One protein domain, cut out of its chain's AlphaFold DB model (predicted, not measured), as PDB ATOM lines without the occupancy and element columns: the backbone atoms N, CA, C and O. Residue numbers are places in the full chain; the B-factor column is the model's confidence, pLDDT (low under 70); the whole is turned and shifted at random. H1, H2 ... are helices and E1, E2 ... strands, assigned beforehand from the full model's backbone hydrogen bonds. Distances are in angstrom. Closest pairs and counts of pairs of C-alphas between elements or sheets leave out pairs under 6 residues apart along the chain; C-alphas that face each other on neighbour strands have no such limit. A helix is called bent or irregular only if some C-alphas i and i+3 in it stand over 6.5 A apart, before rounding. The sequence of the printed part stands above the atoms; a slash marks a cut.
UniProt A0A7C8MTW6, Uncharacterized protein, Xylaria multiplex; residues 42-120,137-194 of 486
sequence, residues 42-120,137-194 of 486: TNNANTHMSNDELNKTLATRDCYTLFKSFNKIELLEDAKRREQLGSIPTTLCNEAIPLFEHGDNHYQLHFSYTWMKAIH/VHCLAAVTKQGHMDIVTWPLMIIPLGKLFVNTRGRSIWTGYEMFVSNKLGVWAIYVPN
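This is residues 42 to 120 and 137 to 194 of the 486 residues of an uncharacterized protein of Xylaria multiplex (UniProt A0A7C8MTW6). A strongly twisted five-stranded sheet, curled like part of a barrel, has a helical hairpin of H2 and H3 packing on it with only part of each helix, and a very short helix, H1, on it near the E1 and E2 hairpin. H4 lies off the sheet toward one end, where residues 144 to 150 stick out. The 137 printed residues include four named helices and five named strands, in the order H1 H2 H3 E1 E2 H4 E3 E4 E5. The sheet's order is E1 - E2 - E3 - E4 - E5, all antiparallel, and the class is mixed, helices and strands. The whole is compact, with a radius of gyration of the C-alphas of 15.9 A, yet elongated, with spans of 53 by 32 by 23 A.

E3, residues 158 to 168, and E4, residues 171 to 182, form a hairpin, with N 166 and O 173 within hydrogen-bond range at 2.8 A. E4 bends by 64 degrees at residue 176. E5, residues 187 to 191, is an edge strand beside E4, with N 178 and O 190 at 2.8 A; E3, E4 and E5 form a meander, each strand the antiparallel neighbour of the one before. On the other side of E3 is E2, residues 105 to 110, with N 108 and O 165 at 2.9 A. E1, residues 96 to 102, is the other edge strand, in a hairpin with E2, with N 97 and O 109 at 2.8 A. H1, residues 51 to 54, is on the sheet at a height of 7.9 A and only just over E2, on which 3 of its 4 C-alphas fall. H2, residues 58 to 70, only grazes the sheet with residues 59 to 64; its closest C-alpha to E1 is that of Thr 60, 6.0 A from Ile 97. H3, residues 79 to 92, only grazes it with residues 85 to 92. H2 and H3 form a helical hairpin and touch through residues 59 to 63 and 88 to 92 alone, their closest C-alphas being Ala 59 and Leu 92, 6.9 A apart, at a shallow tilt of 25 degrees, opposite ways. H4, residues 137 to 144, is not on the sheet but is near H3. Every O i to N i+4 pair is within hydrogen-bond range in H2, against 7 of 10 in H3 and 3 of 4 in H4; H1 is too short for such a pair.

H1 begins at C-alpha 51, (-17.956, 41.637, -37.583). From first to last C-alpha, H2 is 18.8 A, H3 21.0 A, E1 17.0 A, E3 29.4 A and E4 30.3 A. H3 is only just irregular: C-alphas 86 and 89 are 6.8 A apart. E5 ends at C-alpha 191, (-17.704, 55.918, -20.069).

The C-alphas farthest apart are those of His 148 and Arg 169, 52.6 A. Residues 121 to 136 are not printed, and C-alphas 120 and 137 are 12.3 A apart across this cut. The link from H4 to E3, 13 residues, is long. Mean pLDDT of the printed part is 71.2, with 61 residues under 70, among them 69 to 93 and 137 to 157.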
ATOM      1  N   THR A  42      -7.181  43.045 -18.694       56.09
ATOM      2  CA  THR A  42      -8.657  43.162 -18.757       56.09
ATOM      3  C   THR A  42      -9.187  44.083 -19.873       56.09
ATOM      4  O   THR A  42     -10.401  44.266 -20.020       56.09
ATOM      5  N   ASN A  43      -8.282  44.659 -20.666       59.81
ATOM      6  CA  ASN A  43      -8.551  45.529 -21.805       59.81
ATOM      7  C   ASN A  43      -8.556  44.797 -23.149       59.81
ATOM      8  O   ASN A  43      -8.964  45.406 -24.141       59.81
ATOM      9  N   ASN A  44      -8.128  43.533 -23.179       63.38
ATOM     10  CA  ASN A  44      -8.138  42.704 -24.374       63.38
ATOM     11  C   ASN A  44      -9.279  41.688 -24.288       63.38
ATOM     12  O   ASN A  44      -9.428  40.971 -23.298       63.38
ATOM     13  N   ALA A  45     -10.100  41.630 -25.334       69.75
ATOM     14  CA  ALA A  45     -11.083  40.566 -25.473       69.75
ATOM     15  C   ALA A  45     -10.523  39.426 -26.334       69.75
ATOM     16  O   ALA A  45      -9.884  39.686 -27.353       69.75
ATOM     17  N   ASN A  46     -10.820  38.177 -25.964       66.44
ATOM     18  CA  ASN A  46     -10.311  36.980 -26.654       66.44
ATOM     19  C   ASN A  46     -10.913  36.769 -28.056       66.44
ATOM     20  O   ASN A  46     -10.501  35.860 -28.777       66.44
ATOM     21  N   THR A  47     -11.894  37.578 -28.470       66.56
ATOM     22  CA  THR A  47     -12.466  37.470 -29.814       66.56
ATOM     23  C   THR A  47     -11.735  38.413 -30.764       66.56
ATOM     24  O   THR A  47     -11.904  39.631 -30.708       66.56
ATOM     25  N   HIS A  48     -10.953  37.843 -31.676       68.94
ATOM     26  CA  HIS A  48     -10.280  38.578 -32.754       68.94
ATOM     27  C   HIS A  48     -11.069  38.570 -34.071       68.94
ATOM     28  O   HIS A  48     -10.592  39.097 -35.073       68.94
ATOM     29  N   MET A  49     -12.275  37.996 -34.069       83.94
ATOM     30  CA  MET A  49     -13.129  37.895 -35.250       83.94
ATOM     31  C   MET A  49     -13.572  39.280 -35.730       83.94
ATOM     32  O   MET A  49     -13.894  40.165 -34.929       83.94
ATOM     33  N   SER A  50     -13.609  39.457 -37.046       85.88
ATOM     34  CA  SER A  50     -14.272  40.588 -37.701       85.88
ATOM     35  C   SER A  50     -15.790  40.527 -37.488       85.88
ATOM     36  O   SER A  50     -16.347  39.467 -37.186       85.88
ATOM     37  N   ASN A  51     -16.491  41.648 -37.676       86.88
ATOM     38  CA  ASN A  51     -17.956  41.637 -37.583       86.88
ATOM     39  C   ASN A  51     -18.587  40.708 -38.635       86.88
ATOM     40  O   ASN A  51     -19.569  40.035 -38.333       86.88
ATOM     41  N   ASP A  52     -18.001  40.603 -39.829       87.12
ATOM     42  CA  ASP A  52     -18.444  39.674 -40.875       87.12
ATOM     43  C   ASP A  52     -18.332  38.202 -40.472       87.12
ATOM     44  O   ASP A  52     -19.171  37.379 -40.849       87.12
ATOM     45  N   GLU A  53     -17.295  37.842 -39.719       88.38
ATOM     46  CA  GLU A  53     -17.135  36.493 -39.180       88.38
ATOM     47  C   GLU A  53     -18.105  36.246 -38.025       88.38
ATOM     48  O   GLU A  53     -18.778  35.214 -38.014       88.38
ATOM     49  N   LEU A  54     -18.251  37.207 -37.105       86.31
ATOM     50  CA  LEU A  54     -19.220  37.117 -36.009       86.31
ATOM     51  C   LEU A  54     -20.652  36.988 -36.532       86.31
ATOM     52  O   LEU A  54     -21.406  36.156 -36.044       86.31
ATOM     53  N   ASN A  55     -21.020  37.720 -37.584       83.75
ATOM     54  CA  ASN A  55     -22.342  37.647 -38.219       83.75
ATOM     55  C   ASN A  55     -22.691  36.253 -38.774       83.75
ATOM     56  O   ASN A  55     -23.866  35.944 -39.010       83.75
ATOM     57  N   LYS A  56     -21.687  35.400 -38.998       87.81
ATOM     58  CA  LYS A  56     -21.873  34.020 -39.462       87.81
ATOM     59  C   LYS A  56     -22.050  33.032 -38.309       87.81
ATOM     60  O   LYS A  56     -22.521  31.923 -38.568       87.81
ATOM     61  N   THR A  57     -21.713  33.404 -37.071       86.19
ATOM     62  CA  THR A  57     -21.873  32.515 -35.915       86.19
ATOM     63  C   THR A  57     -23.350  32.331 -35.574       86.19
ATOM     64  O   THR A  57     -24.192  33.210 -35.791       86.19
ATOM     65  N   LEU A  58     -23.687  31.150 -35.052       81.38
ATOM     66  CA  LEU A  58     -25.051  30.849 -34.617       81.38
ATOM     67  C   LEU A  58     -25.465  31.762 -33.453       81.38
ATOM     68  O   LEU A  58     -26.559  32.316 -33.477       81.38
ATOM     69  N   ALA A  59     -24.546  32.006 -32.513       78.81
ATOM     70  CA  ALA A  59     -24.769  32.875 -31.364       78.81
ATOM     71  C   ALA A  59     -25.192  34.291 -31.780       78.81
ATOM     72  O   ALA A  59     -26.208  34.794 -31.303       78.81
ATOM     73  N   THR A  60     -24.490  34.914 -32.730       80.25
ATOM     74  CA  THR A  60     -24.843  36.252 -33.226       80.25
ATOM     75  C   THR A  60     -26.218  36.280 -33.893       80.25
ATOM     76  O   THR A  60     -26.989  37.226 -33.721       80.25
ATOM     77  N   ARG A  61     -26.581  35.233 -34.642       80.62
ATOM     78  CA  ARG A  61     -27.912  35.130 -35.266       80.62
ATOM     79  C   ARG A  61     -29.024  35.017 -34.227       80.62
ATOM     80  O   ARG A  61     -30.060  35.678 -34.367       80.62
ATOM     81  N   ASP A  62     -28.793  34.233 -33.184       79.69
ATOM     82  CA  ASP A  62     -29.725  34.084 -32.069       79.69
ATOM     83  C   ASP A  62     -29.856  35.406 -31.299       79.69
ATOM     84  O   ASP A  62     -30.979  35.842 -31.027       79.69
ATOM     85  N   CYS A  63     -28.747  36.130 -31.087       76.12
ATOM     86  CA  CYS A  63     -28.754  37.487 -30.534       76.12
ATOM     87  C   CYS A  63     -29.629  38.430 -31.345       76.12
ATOM     88  O   CYS A  63     -30.500  39.099 -30.798       76.12
ATOM     89  N   TYR A  64     -29.406  38.525 -32.657       77.06
ATOM     90  CA  TYR A  64     -30.172  39.448 -33.488       77.06
ATOM     91  C   TYR A  64     -31.654  39.099 -33.496       77.06
ATOM     92  O   TYR A  64     -32.494  39.996 -33.496       77.06
ATOM     93  N   THR A  65     -31.991  37.811 -33.483       77.69
ATOM     94  CA  THR A  65     -33.382  37.350 -33.401       77.69
ATOM     95  C   THR A  65     -34.022  37.784 -32.083       77.69
ATOM     96  O   THR A  65     -35.132  38.325 -32.070       77.69
ATOM     97  N   LEU A  66     -33.290  37.625 -30.985       73.31
ATOM     98  CA  LEU A  66     -33.666  38.072 -29.653       73.31
ATOM     99  C   LEU A  66     -33.819  39.604 -29.583       73.31
ATOM    100  O   LEU A  66     -34.887  40.079 -29.205       73.31
ATOM    101  N   PHE A  67     -32.842  40.394 -30.034       72.62
ATOM    102  CA  PHE A  67     -32.940  41.859 -30.059       72.62
ATOM    103  C   PHE A  67     -34.054  42.359 -30.984       72.62
ATOM    104  O   PHE A  67     -34.775  43.291 -30.634       72.62
ATOM    105  N   LYS A  68     -34.283  41.721 -32.138       71.50
ATOM    106  CA  LYS A  68     -35.440  42.027 -32.999       71.50
ATOM    107  C   LYS A  68     -36.763  41.758 -32.289       71.50
ATOM    108  O   LYS A  68     -37.748  42.451 -32.549       71.50
ATOM    109  N   SER A  69     -36.803  40.780 -31.385       69.75
ATOM    110  CA  SER A  69     -37.979  40.546 -30.550       69.75
ATOM    111  C   SER A  69     -38.217  41.680 -29.543       69.75
ATOM    112  O   SER A  69     -39.370  41.899 -29.172       69.75
ATOM    113  N   PHE A  70     -37.191  42.472 -29.191       66.94
ATOM    114  CA  PHE A  70     -37.335  43.606 -28.266       66.94
ATOM    115  C   PHE A  70     -38.177  44.739 -28.820       66.94
ATOM    116  O   PHE A  70     -38.862  45.405 -28.056       66.94
ATOM    117  N   ASN A  71     -38.235  44.899 -30.142       64.25
ATOM    118  CA  ASN A  71     -39.144  45.858 -30.772       64.25
ATOM    119  C   ASN A  71     -40.627  45.550 -30.486       64.25
ATOM    120  O   ASN A  71     -41.487  46.387 -30.743       64.25
ATOM    121  N   LYS A  72     -40.947  44.348 -29.984       68.94
ATOM    122  CA  LYS A  72     -42.298  43.966 -29.548       68.94
ATOM    123  C   LYS A  72     -42.526  44.213 -28.055       68.94
ATOM    124  O   LYS A  72     -43.627  43.945 -27.567       68.94
ATOM    125  N   ILE A  73     -41.499  44.644 -27.326       64.31
ATOM    126  CA  ILE A  73     -41.521  44.888 -25.888       64.31
ATOM    127  C   ILE A  73     -41.836  46.361 -25.671       64.31
ATOM    128  O   ILE A  73     -41.062  47.233 -26.041       64.31
ATOM    129  N   GLU A  74     -43.001  46.632 -25.091       63.03
ATOM    130  CA  GLU A  74     -43.404  47.997 -24.750       63.03
ATOM    131  C   GLU A  74     -42.886  48.391 -23.357       63.03
ATOM    132  O   GLU A  74     -42.545  49.551 -23.143       63.03
ATOM    133  N   LEU A  75     -42.776  47.424 -22.429       62.91
ATOM    134  CA  LEU A  75     -42.340  47.609 -21.037       62.91
ATOM    135  C   LEU A  75     -41.638  46.344 -20.495       62.91
ATOM    136  O   LEU A  75     -42.020  45.224 -20.844       62.91
ATOM    137  N   LEU A  76     -40.669  46.506 -19.580       60.91
ATOM    138  CA  LEU A  76     -40.017  45.397 -18.843       60.91
ATOM    139  C   LEU A  76     -40.933  44.686 -17.822       60.91
ATOM    140  O   LEU A  76     -40.521  43.746 -17.137       60.91
ATOM    141  N   GLU A  77     -42.181  45.124 -17.686       60.78
ATOM    142  CA  GLU A  77     -43.135  44.584 -16.715       60.78
ATOM    143  C   GLU A  77     -43.718  43.218 -17.123       60.78
ATOM    144  O   GLU A  77     -44.211  42.482 -16.264       60.78
ATOM    145  N   ASP A  78     -43.584  42.820 -18.390       69.56
ATOM    146  CA  ASP A  78     -44.018  41.508 -18.878       69.56
ATOM    147  C   ASP A  78     -43.106  40.383 -18.346       69.56
ATOM    148  O   ASP A  78     -41.938  40.254 -18.723       69.56
ATOM    149  N   ALA A  79     -43.662  39.537 -17.472       66.62
ATOM    150  CA  ALA A  79     -42.950  38.453 -16.798       66.62
ATOM    151  C   ALA A  79     -42.307  37.440 -17.759       66.62
ATOM    152  O   ALA A  79     -41.163  37.042 -17.537       66.62
ATOM    153  N   LYS A  80     -42.998  37.070 -18.845       65.69
ATOM    154  CA  LYS A  80     -42.480  36.116 -19.841       65.69
ATOM    155  C   LYS A  80     -41.284  36.702 -20.590       65.69
ATOM    156  O   LYS A  80     -40.393  35.981 -21.030       65.69
ATOM    157  N   ARG A  81     -41.259  38.024 -20.744       66.25
ATOM    158  CA  ARG A  81     -40.204  38.741 -21.465       66.25
ATOM    159  C   ARG A  81     -39.022  39.094 -20.578       66.25
ATOM    160  O   ARG A  81     -37.898  39.106 -21.069       66.25
ATOM    161  N   ARG A  82     -39.239  39.287 -19.272       65.69
ATOM    162  CA  ARG A  82     -38.139  39.279 -18.298       65.69
ATOM    163  C   ARG A  82     -37.400  37.950 -18.354       65.69
ATOM    164  O   ARG A  82     -36.206  37.942 -18.576       65.69
ATOM    165  N   GLU A  83     -38.102  36.825 -18.283       66.75
ATOM    166  CA  GLU A  83     -37.464  35.506 -18.407       66.75
ATOM    167  C   GLU A  83     -36.585  35.388 -19.673       66.75
ATOM    168  O   GLU A  83     -35.439  34.945 -19.597       66.75
ATOM    169  N   GLN A  84     -37.063  35.905 -20.812       66.25
ATOM    170  CA  GLN A  84     -36.279  35.980 -22.052       66.25
ATOM    171  C   GLN A  84     -35.035  36.869 -21.923       66.25
ATOM    172  O   GLN A  84     -33.954  36.442 -22.321       66.25
ATOM    173  N   LEU A  85     -35.154  38.065 -21.334       65.19
ATOM    174  CA  LEU A  85     -34.018  38.959 -21.075       65.19
ATOM    175  C   LEU A  85     -32.972  38.349 -20.127       65.19
ATOM    176  O   LEU A  85     -31.800  38.710 -20.179       65.19
ATOM    177  N   GLY A  86     -33.379  37.399 -19.291       63.91
ATOM    178  CA  GLY A  86     -32.498  36.663 -18.387       63.91
ATOM    179  C   GLY A  86     -31.657  35.596 -18.995       63.91
ATOM    180  O   GLY A  86     -30.522  35.380 -18.584       63.91
ATOM    181  N   SER A  87     -32.222  34.950 -20.001       66.19
ATOM    182  CA  SER A  87     -31.525  33.921 -20.758       66.19
ATOM    183  C   SER A  87     -30.422  34.481 -21.665       66.19
ATOM    184  O   SER A  87     -29.661  33.717 -22.257       66.19
ATOM    185  N   ILE A  88     -30.319  35.810 -21.780       66.44
ATOM    186  CA  ILE A  88     -29.396  36.475 -22.703       66.44
ATOM    187  C   ILE A  88     -27.959  36.280 -22.264       66.44
ATOM    188  O   ILE A  88     -27.183  35.742 -23.050       66.44
ATOM    189  N   PRO A  89     -27.548  36.653 -21.038       57.72
ATOM    190  CA  PRO A  89     -26.119  36.631 -20.780       57.72
ATOM    191  C   PRO A  89     -25.626  35.201 -20.613       57.72
ATOM    192  O   PRO A  89     -24.507  34.922 -20.993       57.72
ATOM    193  N   THR A  90     -26.464  34.246 -20.195       63.22
ATOM    194  CA  THR A  90     -26.060  32.831 -20.144       63.22
ATOM    195  C   THR A  90     -25.760  32.235 -21.514       63.22
ATOM    196  O   THR A  90     -24.810  31.466 -21.636       63.22
ATOM    197  N   THR A  91     -26.531  32.588 -22.544       61.19
ATOM    198  CA  THR A  91     -26.285  32.108 -23.914       61.19
ATOM    199  C   THR A  91     -25.126  32.833 -24.593       61.19
ATOM    200  O   THR A  91     -24.503  32.268 -25.488       61.19
ATOM    201  N   LEU A  92     -24.803  34.051 -24.146       65.38
ATOM    202  CA  LEU A  92     -23.867  34.958 -24.819       65.38
ATOM    203  C   LEU A  92     -22.615  35.295 -24.014       65.38
ATOM    204  O   LEU A  92     -21.805  36.101 -24.464       65.38
ATOM    205  N   CYS A  93     -22.436  34.692 -22.836       64.56
ATOM    206  CA  CYS A  93     -21.351  35.012 -21.907       64.56
ATOM    207  C   CYS A  93     -19.967  34.979 -22.569       64.56
ATOM    208  O   CYS A  93     -19.081  35.682 -22.111       64.56
ATOM    209  N   ASN A  94     -19.766  34.231 -23.652       71.50
ATOM    210  CA  ASN A  94     -18.459  34.105 -24.301       71.50
ATOM    211  C   ASN A  94     -18.418  34.652 -25.733       71.50
ATOM    212  O   ASN A  94     -17.419  34.466 -26.420       71.50
ATOM    213  N   GLU A  95     -19.486  35.302 -26.189       80.12
ATOM    214  CA  GLU A  95     -19.634  35.722 -27.581       80.12
ATOM    215  C   GLU A  95     -19.680  37.248 -27.685       80.12
ATOM    216  O   GLU A  95     -20.284  37.948 -26.865       80.12
ATOM    217  N   ALA A  96     -19.026  37.763 -28.721       86.94
ATOM    218  CA  ALA A  96     -19.057  39.171 -29.071       86.94
ATOM    219  C   ALA A  96     -20.218  39.432 -30.033       86.94
ATOM    220  O   ALA A  96     -20.385  38.717 -31.020       86.94
ATOM    221  N   ILE A  97     -20.995  40.486 -29.791       88.25
ATOM    222  CA  ILE A  97     -22.022  40.926 -30.737       88.25
ATOM    223  C   ILE A  97     -21.449  42.023 -31.630       88.25
ATOM    224  O   ILE A  97     -21.068  43.076 -31.109       88.25
ATOM    225  N   PRO A  98     -21.443  41.844 -32.959       90.31
ATOM    226  CA  PRO A  98     -21.060  42.903 -33.879       90.31
ATOM    227  C   PRO A  98     -22.085  44.043 -33.832       90.31
ATOM    228  O   PRO A  98     -23.296  43.821 -33.902       90.31
ATOM    229  N   LEU A  99     -21.606  45.280 -33.705       86.75
ATOM    230  CA  LEU A  99     -22.459  46.471 -33.674       86.75
ATOM    231  C   LEU A  99     -22.371  47.262 -34.977       86.75
ATOM    232  O   LEU A  99     -23.349  47.355 -35.713       86.75
ATOM    233  N   PHE A 100     -21.215  47.864 -35.244       89.00
ATOM    234  CA  PHE A 100     -20.981  48.699 -36.420       89.00
ATOM    235  C   PHE A 100     -19.497  48.729 -36.783       89.00
ATOM    236  O   PHE A 100     -18.644  48.268 -36.021       89.00
ATOM    237  N   GLU A 101     -19.188  49.285 -37.950       89.00
ATOM    238  CA  GLU A 101     -17.825  49.407 -38.468       89.00
ATOM    239  C   GLU A 101     -17.477  50.864 -38.769       89.00
ATOM    240  O   GLU A 101     -18.342  51.675 -39.115       89.00
ATOM    241  N   HIS A 102     -16.197  51.210 -38.638       89.19
ATOM    242  CA  HIS A 102     -15.677  52.513 -39.045       89.19
ATOM    243  C   HIS A 102     -14.249  52.389 -39.583       89.19
ATOM    244  O   HIS A 102     -13.290  52.323 -38.814       89.19
ATOM    245  N   GLY A 103     -14.104  52.376 -40.911       91.69
ATOM    246  CA  GLY A 103     -12.830  52.019 -41.540       91.69
ATOM    247  C   GLY A 103     -12.500  50.552 -41.257       91.69
ATOM    248  O   GLY A 103     -13.383  49.711 -41.359       91.69
ATOM    249  N   ASP A 104     -11.268  50.270 -40.832       88.38
ATOM    250  CA  ASP A 104     -10.805  48.914 -40.482       88.38
ATOM    251  C   ASP A 104     -11.189  48.485 -39.047       88.38
ATOM    252  O   ASP A 104     -10.675  47.496 -38.520       88.38
ATOM    253  N   ASN A 105     -12.028  49.276 -38.372       89.38
ATOM    254  CA  ASN A 105     -12.374  49.078 -36.970       89.38
ATOM    255  C   ASN A 105     -13.756  48.435 -36.846       89.38
ATOM    256  O   ASN A 105     -14.752  49.009 -37.296       89.38
ATOM    257  N   HIS A 106     -13.828  47.300 -36.153       90.69
ATOM    258  CA  HIS A 106     -15.064  46.562 -35.901       90.69
ATOM    259  C   HIS A 106     -15.497  46.749 -34.444       90.69
ATOM    260  O   HIS A 106     -14.834  46.271 -33.525       90.69
ATOM    261  N   TYR A 107     -16.599  47.455 -34.209       91.00
ATOM    262  CA  TYR A 107     -17.119  47.690 -32.862       91.00
ATOM    263  C   TYR A 107     -18.021  46.543 -32.430       91.00
ATOM    264  O   TYR A 107     -18.926  46.147 -33.168       91.00
ATOM    265  N   GLN A 108     -17.767  46.030 -31.229       92.69
ATOM    266  CA  GLN A 108     -18.361  44.802 -30.716       92.69
ATOM    267  C   GLN A 108     -18.768  44.960 -29.252       92.69
ATOM    268  O   GLN A 108     -18.035  45.547 -28.454       92.69
ATOM    269  N   LEU A 109     -19.922  44.415 -28.882       90.75
ATOM    270  CA  LEU A 109     -20.395  44.355 -27.503       90.75
ATOM    271  C   LEU A 109     -20.061  42.997 -26.888       90.75
ATOM    272  O   LEU A 109     -20.405  41.958 -27.443       90.75
ATOM    273  N   HIS A 110     -19.433  43.022 -25.720       89.62
ATOM    274  CA  HIS A 110     -18.935  41.847 -25.016       89.62
ATOM    275  C   HIS A 110     -19.606  41.694 -23.649       89.62
ATOM    276  O   HIS A 110     -19.309  42.457 -22.723       89.62
ATOM    277  N   PHE A 111     -20.491  40.701 -23.512       84.19
ATOM    278  CA  PHE A 111     -21.341  40.517 -22.322       84.19
ATOM    279  C   PHE A 111     -20.560  40.084 -21.075       84.19
ATOM    280  O   PHE A 111     -20.850  40.556 -19.978       84.19
ATOM    281  N   SER A 112     -19.530  39.246 -21.227       80.38
ATOM    282  CA  SER A 112     -18.701  38.742 -20.111       80.38
ATOM    283  C   SER A 112     -17.875  39.808 -19.409       80.38
ATOM    284  O   SER A 112     -17.453  39.610 -18.272       80.38
ATOM    285  N   TYR A 113     -17.601  40.915 -20.090       80.81
ATOM    286  CA  TYR A 113     -16.595  41.871 -19.649       80.81
ATOM    287  C   TYR A 113     -17.186  43.019 -18.817       80.81
ATOM    288  O   TYR A 113     -16.463  43.958 -18.489       80.81
ATOM    289  N   THR A 114     -18.472  42.962 -18.450       80.06
ATOM    290  CA  THR A 114     -19.100  43.957 -17.561       80.06
ATOM    291  C   THR A 114     -18.351  44.076 -16.227       80.06
ATOM    292  O   THR A 114     -17.968  43.078 -15.610       80.06
ATOM    293  N   TRP A 115     -18.107  45.315 -15.788       65.62
ATOM    294  CA  TRP A 115     -17.475  45.605 -14.495       65.62
ATOM    295  C   TRP A 115     -18.452  45.465 -13.339       65.62
ATOM    296  O   TRP A 115     -18.041  45.149 -12.222       65.62
ATOM    297  N   MET A 116     -19.747  45.620 -13.606       60.34
ATOM    298  CA  MET A 116     -20.794  45.341 -12.633       60.34
ATOM    299  C   MET A 116     -20.985  43.828 -12.472       60.34
ATOM    300  O   MET A 116     -22.018  43.257 -12.820       60.34
ATOM    301  N   LYS A 117     -19.983  43.164 -11.892       54.22
ATOM    302  CA  LYS A 117     -20.182  41.881 -11.223       54.22
ATOM    303  C   LYS A 117     -20.936  42.194  -9.939       54.22
ATOM    304  O   LYS A 117     -20.409  42.892  -9.078       54.22
ATOM    305  N   ALA A 118     -22.182  41.739  -9.824       38.34
ATOM    306  CA  ALA A 118     -22.930  41.889  -8.583       38.34
ATOM    307  C   ALA A 118     -22.085  41.317  -7.435       38.34
ATOM    308  O   ALA A 118     -21.750  40.132  -7.438       38.34
ATOM    309  N   ILE A 119     -21.688  42.172  -6.489       32.78
ATOM    310  CA  ILE A 119     -21.001  41.738  -5.275       32.78
ATOM    311  C   ILE A 119     -21.938  40.736  -4.592       32.78
ATOM    312  O   ILE A 119     -23.122  41.025  -4.415       32.78
ATOM    313  N   HIS A 120     -21.417  39.564  -4.220       32.41
ATOM    314  CA  HIS A 120     -22.079  38.579  -3.356       32.41
ATOM    315  C   HIS A 120     -22.327  39.164  -1.945       32.41
ATOM    316  O   HIS A 120     -21.845  38.655  -0.939       32.41
ATOM    317  N   VAL A 137     -31.042  36.286 -11.064       40.88
ATOM    318  CA  VAL A 137     -32.011  35.851 -10.063       40.88
ATOM    319  C   VAL A 137     -32.129  36.895  -8.962       40.88
ATOM    320  O   VAL A 137     -33.232  37.086  -8.485       40.88
ATOM    321  N   HIS A 138     -31.082  37.641  -8.598       40.78
ATOM    322  CA  HIS A 138     -31.175  38.657  -7.538       40.78
ATOM    323  C   HIS A 138     -31.838  39.970  -7.970       40.78
ATOM    324  O   HIS A 138     -32.676  40.485  -7.225       40.78
ATOM    325  N   CYS A 139     -31.564  40.461  -9.186       41.78
ATOM    326  CA  CYS A 139     -32.292  41.607  -9.739       41.78
ATOM    327  C   CYS A 139     -33.791  41.292  -9.905       41.78
ATOM    328  O   CYS A 139     -34.623  42.167  -9.685       41.78
ATOM    329  N   LEU A 140     -34.155  40.035 -10.205       39.19
ATOM    330  CA  LEU A 140     -35.553  39.585 -10.253       39.19
ATOM    331  C   LEU A 140     -36.143  39.091  -8.924       39.19
ATOM    332  O   LEU A 140     -37.357  39.150  -8.743       39.19
ATOM    333  N   ALA A 141     -35.352  38.585  -7.981       37.47
ATOM    334  CA  ALA A 141     -35.831  38.096  -6.686       37.47
ATOM    335  C   ALA A 141     -36.189  39.264  -5.770       37.47
ATOM    336  O   ALA A 141     -37.193  39.188  -5.063       37.47
ATOM    337  N   ALA A 142     -35.443  40.372  -5.855       38.78
ATOM    338  CA  ALA A 142     -35.858  41.651  -5.279       38.78
ATOM    339  C   ALA A 142     -37.218  42.112  -5.843       38.78
ATOM    340  O   ALA A 142     -38.023  42.687  -5.118       38.78
ATOM    341  N   VAL A 143     -37.501  41.777  -7.107       39.94
ATOM    342  CA  VAL A 143     -38.752  42.093  -7.813       39.94
ATOM    343  C   VAL A 143     -39.899  41.114  -7.494       39.94
ATOM    344  O   VAL A 143     -41.061  41.477  -7.636       39.94
ATOM    345  N   THR A 144     -39.618  39.882  -7.053       40.12
ATOM    346  CA  THR A 144     -40.642  38.818  -6.929       40.12
ATOM    347  C   THR A 144     -40.930  38.340  -5.502       40.12
ATOM    348  O   THR A 144     -42.035  37.860  -5.258       40.12
ATOM    349  N   LYS A 145     -40.006  38.468  -4.533       38.19
ATOM    350  CA  LYS A 145     -40.222  37.968  -3.152       38.19
ATOM    351  C   LYS A 145     -40.938  38.942  -2.214       38.19
ATOM    352  O   LYS A 145     -41.537  38.494  -1.240       38.19
ATOM    353  N   GLN A 146     -40.912  40.245  -2.483       38.59
ATOM    354  CA  GLN A 146     -41.745  41.210  -1.766       38.59
ATOM    355  C   GLN A 146     -42.935  41.552  -2.653       38.59
ATOM    356  O   GLN A 146     -42.846  42.459  -3.472       38.59
ATOM    357  N   GLY A 147     -44.054  40.839  -2.495       36.88
ATOM    358  CA  GLY A 147     -45.308  41.068  -3.233       36.88
ATOM    359  C   GLY A 147     -45.968  42.445  -3.026       36.88
ATOM    360  O   GLY A 147     -47.173  42.561  -3.201       36.88
ATOM    361  N   HIS A 148     -45.200  43.462  -2.627       36.06
ATOM    362  CA  HIS A 148     -45.618  44.827  -2.322       36.06
ATOM    363  C   HIS A 148     -44.536  45.894  -2.605       36.06
ATOM    364  O   HIS A 148     -44.668  47.011  -2.111       36.06
ATOM    365  N   MET A 149     -43.477  45.607  -3.376       33.19
ATOM    366  CA  MET A 149     -42.619  46.679  -3.905       33.19
ATOM    367  C   MET A 149     -42.989  46.995  -5.352       33.19
ATOM    368  O   MET A 149     -42.681  46.236  -6.268       33.19
ATOM    369  N   ASP A 150     -43.652  48.138  -5.540       42.25
ATOM    370  CA  ASP A 150     -43.911  48.726  -6.850       42.25
ATOM    371  C   ASP A 150     -42.581  49.009  -7.564       42.25
ATOM    372  O   ASP A 150     -41.894  49.996  -7.277       42.25
ATOM    373  N   ILE A 151     -42.271  48.168  -8.560       39.97
ATOM    374  CA  ILE A 151     -41.224  48.367  -9.586       39.97
ATOM    375  C   ILE A 151     -41.285  49.796 -10.162       39.97
ATOM    376  O   ILE A 151     -40.268  50.358 -10.561       39.97
ATOM    377  N   VAL A 152     -42.475  50.403 -10.138       39.84
ATOM    378  CA  VAL A 152     -42.803  51.747 -10.625       39.84
ATOM    379  C   VAL A 152     -41.966  52.860  -9.969       39.84
ATOM    380  O   VAL A 152     -41.794  53.921 -10.565       39.84
ATOM    381  N   THR A 153     -41.416  52.645  -8.766       41.72
ATOM    382  CA  THR A 153     -40.724  53.701  -8.002       41.72
ATOM    383  C   THR A 153     -39.209  53.748  -8.163       41.72
ATOM    384  O   THR A 153     -38.616  54.751  -7.770       41.72
ATOM    385  N   TRP A 154     -38.568  52.741  -8.766       42.94
ATOM    386  CA  TRP A 154     -37.147  52.834  -9.121       42.94
ATOM    387  C   TRP A 154     -37.027  53.414 -10.532       42.94
ATOM    388  O   TRP A 154     -37.318  52.713 -11.505       42.94
ATOM    389  N   PRO A 155     -36.612  54.687 -10.690       48.62
ATOM    390  CA  PRO A 155     -36.776  55.381 -11.965       48.62
ATOM    391  C   PRO A 155     -35.947  54.777 -13.103       48.62
ATOM    392  O   PRO A 155     -36.304  54.957 -14.263       48.62
ATOM    393  N   LEU A 156     -34.885  54.026 -12.795       56.19
ATOM    394  CA  LEU A 156     -34.015  53.384 -13.775       56.19
ATOM    395  C   LEU A 156     -33.542  52.019 -13.259       56.19
ATOM    396  O   LEU A 156     -32.498  51.913 -12.624       56.19
ATOM    397  N   MET A 157     -34.285  50.952 -13.550       58.38
ATOM    398  CA  MET A 157     -33.670  49.620 -13.576       58.38
ATOM    399  C   MET A 157     -32.704  49.599 -14.761       58.38
ATOM    400  O   MET A 157     -33.131  49.853 -15.885       58.38
ATOM    401  N   ILE A 158     -31.422  49.354 -14.497       70.31
ATOM    402  CA  ILE A 158     -30.345  49.364 -15.487       70.31
ATOM    403  C   ILE A 158     -29.767  47.949 -15.543       70.31
ATOM    404  O   ILE A 158     -29.157  47.490 -14.581       70.31
ATOM    405  N   ILE A 159     -29.980  47.247 -16.653       79.81
ATOM    406  CA  ILE A 159     -29.402  45.924 -16.898       79.81
ATOM    407  C   ILE A 159     -28.068  46.135 -17.621       79.81
ATOM    408  O   ILE A 159     -28.095  46.663 -18.736       79.81
ATOM    409  N   PRO A 160     -26.913  45.759 -17.043       81.69
ATOM    410  CA  PRO A 160     -25.660  45.771 -17.785       81.69
ATOM    411  C   PRO A 160     -25.746  44.807 -18.963       81.69
ATOM    412  O   PRO A 160     -26.128  43.648 -18.808       81.69
ATOM    413  N   LEU A 161     -25.389  45.301 -20.144       85.19
ATOM    414  CA  LEU A 161     -25.239  44.480 -21.336       85.19
ATOM    415  C   LEU A 161     -23.803  44.009 -21.528       85.19
ATOM    416  O   LEU A 161     -23.609  42.958 -22.111       85.19
ATOM    417  N   GLY A 162     -22.798  44.769 -21.094       89.06
ATOM    418  CA  GLY A 162     -21.400  44.411 -21.332       89.06
ATOM    419  C   GLY A 162     -20.534  45.594 -21.727       89.06
ATOM    420  O   GLY A 162     -20.979  46.740 -21.733       89.06
ATOM    421  N   LYS A 163     -19.283  45.321 -22.079       91.62
ATOM    422  CA  LYS A 163     -18.323  46.346 -22.506       91.62
ATOM    423  C   LYS A 163     -18.284  46.488 -24.018       91.62
ATOM    424  O   LYS A 163     -18.390  45.508 -24.752       91.62
ATOM    425  N   LEU A 164     -18.081  47.717 -24.478       92.06
ATOM    426  CA  LEU A 164     -17.863  48.015 -25.885       92.06
ATOM    427  C   LEU A 164     -16.372  47.902 -26.212       92.06
ATOM    428  O   LEU A 164     -15.551  48.657 -25.684       92.06
ATOM    429  N   PHE A 165     -16.032  47.004 -27.122       92.12
ATOM    430  CA  PHE A 165     -14.692  46.844 -27.671       92.12
ATOM    431  C   PHE A 165     -14.644  47.329 -29.115       92.12
ATOM    432  O   PHE A 165     -15.654  47.373 -29.818       92.12
ATOM    433  N   VAL A 166     -13.445  47.689 -29.550       91.94
ATOM    434  CA  VAL A 166     -13.120  47.941 -30.947       91.94
ATOM    435  C   VAL A 166     -12.024  46.970 -31.363       91.94
ATOM    436  O   VAL A 166     -10.945  46.957 -30.779       91.94
ATOM    437  N   ASN A 167     -12.304  46.133 -32.355       89.62
ATOM    438  CA  ASN A 167     -11.317  45.251 -32.952       89.62
ATOM    439  C   ASN A 167     -10.641  45.967 -34.123       89.62
ATOM    440  O   ASN A 167     -11.294  46.335 -35.101       89.62
ATOM    441  N   THR A 168      -9.335  46.188 -34.000       88.31
ATOM    442  CA  THR A 168      -8.492  46.857 -34.989       88.31
ATOM    443  C   THR A 168      -7.351  45.925 -35.377       88.31
ATOM    444  O   THR A 168      -6.481  45.641 -34.552       88.31
ATOM    445  N   ARG A 169      -7.333  45.451 -36.630       83.75
ATOM    446  CA  ARG A 169      -6.245  44.614 -37.184       83.75
ATOM    447  C   ARG A 169      -5.906  43.387 -36.321       83.75
ATOM    448  O   ARG A 169      -4.737  43.092 -36.082       83.75
ATOM    449  N   GLY A 170      -6.934  42.693 -35.834       82.06
ATOM    450  CA  GLY A 170      -6.772  41.493 -35.014       82.06
ATOM    451  C   GLY A 170      -6.442  41.774 -33.548       82.06
ATOM    452  O   GLY A 170      -5.992  40.874 -32.852       82.06
ATOM    453  N   ARG A 171      -6.659  42.993 -33.045       85.12
ATOM    454  CA  ARG A 171      -6.595  43.310 -31.610       85.12
ATOM    455  C   ARG A 171      -7.898  43.945 -31.156       85.12
ATOM    456  O   ARG A 171      -8.279  44.980 -31.690       85.12
ATOM    457  N   SER A 172      -8.525  43.359 -30.143       87.94
ATOM    458  CA  SER A 172      -9.752  43.876 -29.536       87.94
ATOM    459  C   SER A 172      -9.420  44.742 -28.335       87.94
ATOM    460  O   SER A 172      -8.987  44.231 -27.311       87.94
ATOM    461  N   ILE A 173      -9.628  46.050 -28.469       89.88
ATOM    462  CA  ILE A 173      -9.293  47.068 -27.472       89.88
ATOM    463  C   ILE A 173     -10.578  47.552 -26.805       89.88
ATOM    464  O   ILE A 173     -11.536  47.937 -27.483       89.88
ATOM    465  N   TRP A 174     -10.618  47.569 -25.475       90.25
ATOM    466  CA  TRP A 174     -11.742  48.162 -24.758       90.25
ATOM    467  C   TRP A 174     -11.832  49.672 -25.021       90.25
ATOM    468  O   TRP A 174     -10.864  50.412 -24.867       90.25
ATOM    469  N   THR A 175     -13.021  50.155 -25.382       87.06
ATOM    470  CA  THR A 175     -13.243  51.578 -25.702       87.06
ATOM    471  C   THR A 175     -13.379  52.479 -24.469       87.06
ATOM    472  O   THR A 175     -13.537  53.692 -24.610       87.06
ATOM    473  N   GLY A 176     -13.378  51.900 -23.266       87.81
ATOM    474  CA  GLY A 176     -13.744  52.595 -22.032       87.81
ATOM    475  C   GLY A 176     -15.255  52.712 -21.829       87.81
ATOM    476  O   GLY A 176     -15.674  53.250 -20.818       87.81
ATOM    477  N   TYR A 177     -16.098  52.229 -22.749       87.75
ATOM    478  CA  TYR A 177     -17.552  52.278 -22.576       87.75
ATOM    479  C   TYR A 177     -18.115  50.947 -22.083       87.75
ATOM    480  O   TYR A 177     -17.719  49.867 -22.534       87.75
ATOM    481  N   GLU A 178     -19.085  51.048 -21.186       89.94
ATOM    482  CA  GLU A 178     -19.956  49.967 -20.750       89.94
ATOM    483  C   GLU A 178     -21.391  50.277 -21.178       89.94
ATOM    484  O   GLU A 178     -21.824  51.430 -21.154       89.94
ATOM    485  N   MET A 179     -22.111  49.261 -21.641       87.75
ATOM    486  CA  MET A 179     -23.446  49.391 -22.207       87.75
ATOM    487  C   MET A 179     -24.503  48.840 -21.257       87.75
ATOM    488  O   MET A 179     -24.291  47.821 -20.602       87.75
ATOM    489  N   PHE A 180     -25.669  49.482 -21.223       85.81
ATOM    490  CA  PHE A 180     -26.773  49.120 -20.341       85.81
ATOM    491  C   PHE A 180     -28.134  49.282 -21.016       85.81
ATOM    492  O   PHE A 180     -28.269  50.061 -21.955       85.81
ATOM    493  N   VAL A 181     -29.160  48.606 -20.497       81.00
ATOM    494  CA  VAL A 181     -30.566  48.778 -20.900       81.00
ATOM    495  C   VAL A 181     -31.391  49.291 -19.729       81.00
ATOM    496  O   VAL A 181     -31.353  48.699 -18.653       81.00
ATOM    497  N   SER A 182     -32.154  50.368 -19.928       79.19
ATOM    498  CA  SER A 182     -33.083  50.874 -18.910       79.19
ATOM    499  C   SER A 182     -34.421  50.124 -18.884       79.19
ATOM    500  O   SER A 182     -34.783  49.413 -19.821       79.19
ATOM    501  N   ASN A 183     -35.226  50.367 -17.846       70.56
ATOM    502  CA  ASN A 183     -36.632  49.941 -17.741       70.56
ATOM    503  C   ASN A 183     -37.519  50.322 -18.934       70.56
ATOM    504  O   ASN A 183     -38.482  49.616 -19.234       70.56
ATOM    505  N   LYS A 184     -37.176  51.407 -19.630       69.88
ATOM    506  CA  LYS A 184     -37.836  51.879 -20.854       69.88
ATOM    507  C   LYS A 184     -37.181  51.352 -22.133       69.88
ATOM    508  O   LYS A 184     -37.424  51.892 -23.207       69.88
ATOM    509  N   LEU A 185     -36.326  50.333 -22.016       73.12
ATOM    510  CA  LEU A 185     -35.576  49.717 -23.113       73.12
ATOM    511  C   LEU A 185     -34.634  50.681 -23.851       73.12
ATOM    512  O   LEU A 185     -34.243  50.428 -24.989       73.12
ATOM    513  N   GLY A 186     -34.253  51.787 -23.207       77.00
ATOM    514  CA  GLY A 186     -33.212  52.666 -23.725       77.00
ATOM    515  C   GLY A 186     -31.857  51.989 -23.574       77.00
ATOM    516  O   GLY A 186     -31.577  51.447 -22.507       77.00
ATOM    517  N   VAL A 187     -31.031  52.020 -24.620       78.81
ATOM    518  CA  VAL A 187     -29.640  51.562 -24.547       78.81
ATOM    519  C   VAL A 187     -28.753  52.743 -24.171       78.81
ATOM    520  O   VAL A 187     -28.814  53.801 -24.795       78.81
ATOM    521  N   TRP A 188     -27.921  52.555 -23.157       81.25
ATOM    522  CA  TRP A 188     -27.047  53.575 -22.589       81.25
ATOM    523  C   TRP A 188     -25.602  53.131 -22.722       81.25
ATOM    524  O   TRP A 188     -25.312  51.963 -22.499       81.25
ATOM    525  N   ALA A 189     -24.702  54.056 -23.049       83.88
ATOM    526  CA  ALA A 189     -23.264  53.835 -22.997       83.88
ATOM    527  C   ALA A 189     -22.664  54.775 -21.947       83.88
ATOM    528  O   ALA A 189     -22.788  55.996 -22.061       83.88
ATOM    529  N   ILE A 190     -22.031  54.213 -20.921       83.44
ATOM    530  CA  ILE A 190     -21.370  54.962 -19.850       83.44
ATOM    531  C   ILE A 190     -19.870  54.805 -20.036       83.44
ATOM    532  O   ILE A 190     -19.371  53.692 -20.170       83.44
ATOM    533  N   TYR A 191     -19.158  55.928 -20.060       84.81
ATOM    534  CA  TYR A 191     -17.704  55.918 -20.069       84.81
ATOM    535  C   TYR A 191     -17.187  55.618 -18.659       84.81
ATOM    536  O   TYR A 191     -17.482  56.351 -17.715       84.81
ATOM    537  N   VAL A 192     -16.416  54.548 -18.538       80.44
ATOM    538  CA  VAL A 192     -15.734  54.102 -17.331       80.44
ATOM    539  C   VAL A 192     -14.240  54.365 -17.555       80.44
ATOM    540  O   VAL A 192     -13.606  53.642 -18.328       80.44
ATOM    541  N   PRO A 193     -13.675  55.438 -16.970       71.75
ATOM    542  CA  PRO A 193     -12.256  55.731 -17.112       71.75
ATOM    543  C   PRO A 193     -11.433  54.570 -16.544       71.75
ATOM    544  O   PRO A 193     -11.733  54.039 -15.478       71.75
ATOM    545  N   ASN A 194     -10.417  54.155 -17.292       65.38
ATOM    546  CA  ASN A 194      -9.547  53.046 -16.923       65.38
ATOM    547  C   ASN A 194      -8.542  53.523 -15.861       65.38
ATOM    548  O   ASN A 194      -7.802  54.468 -16.130       65.38
TER     549      ASN A 194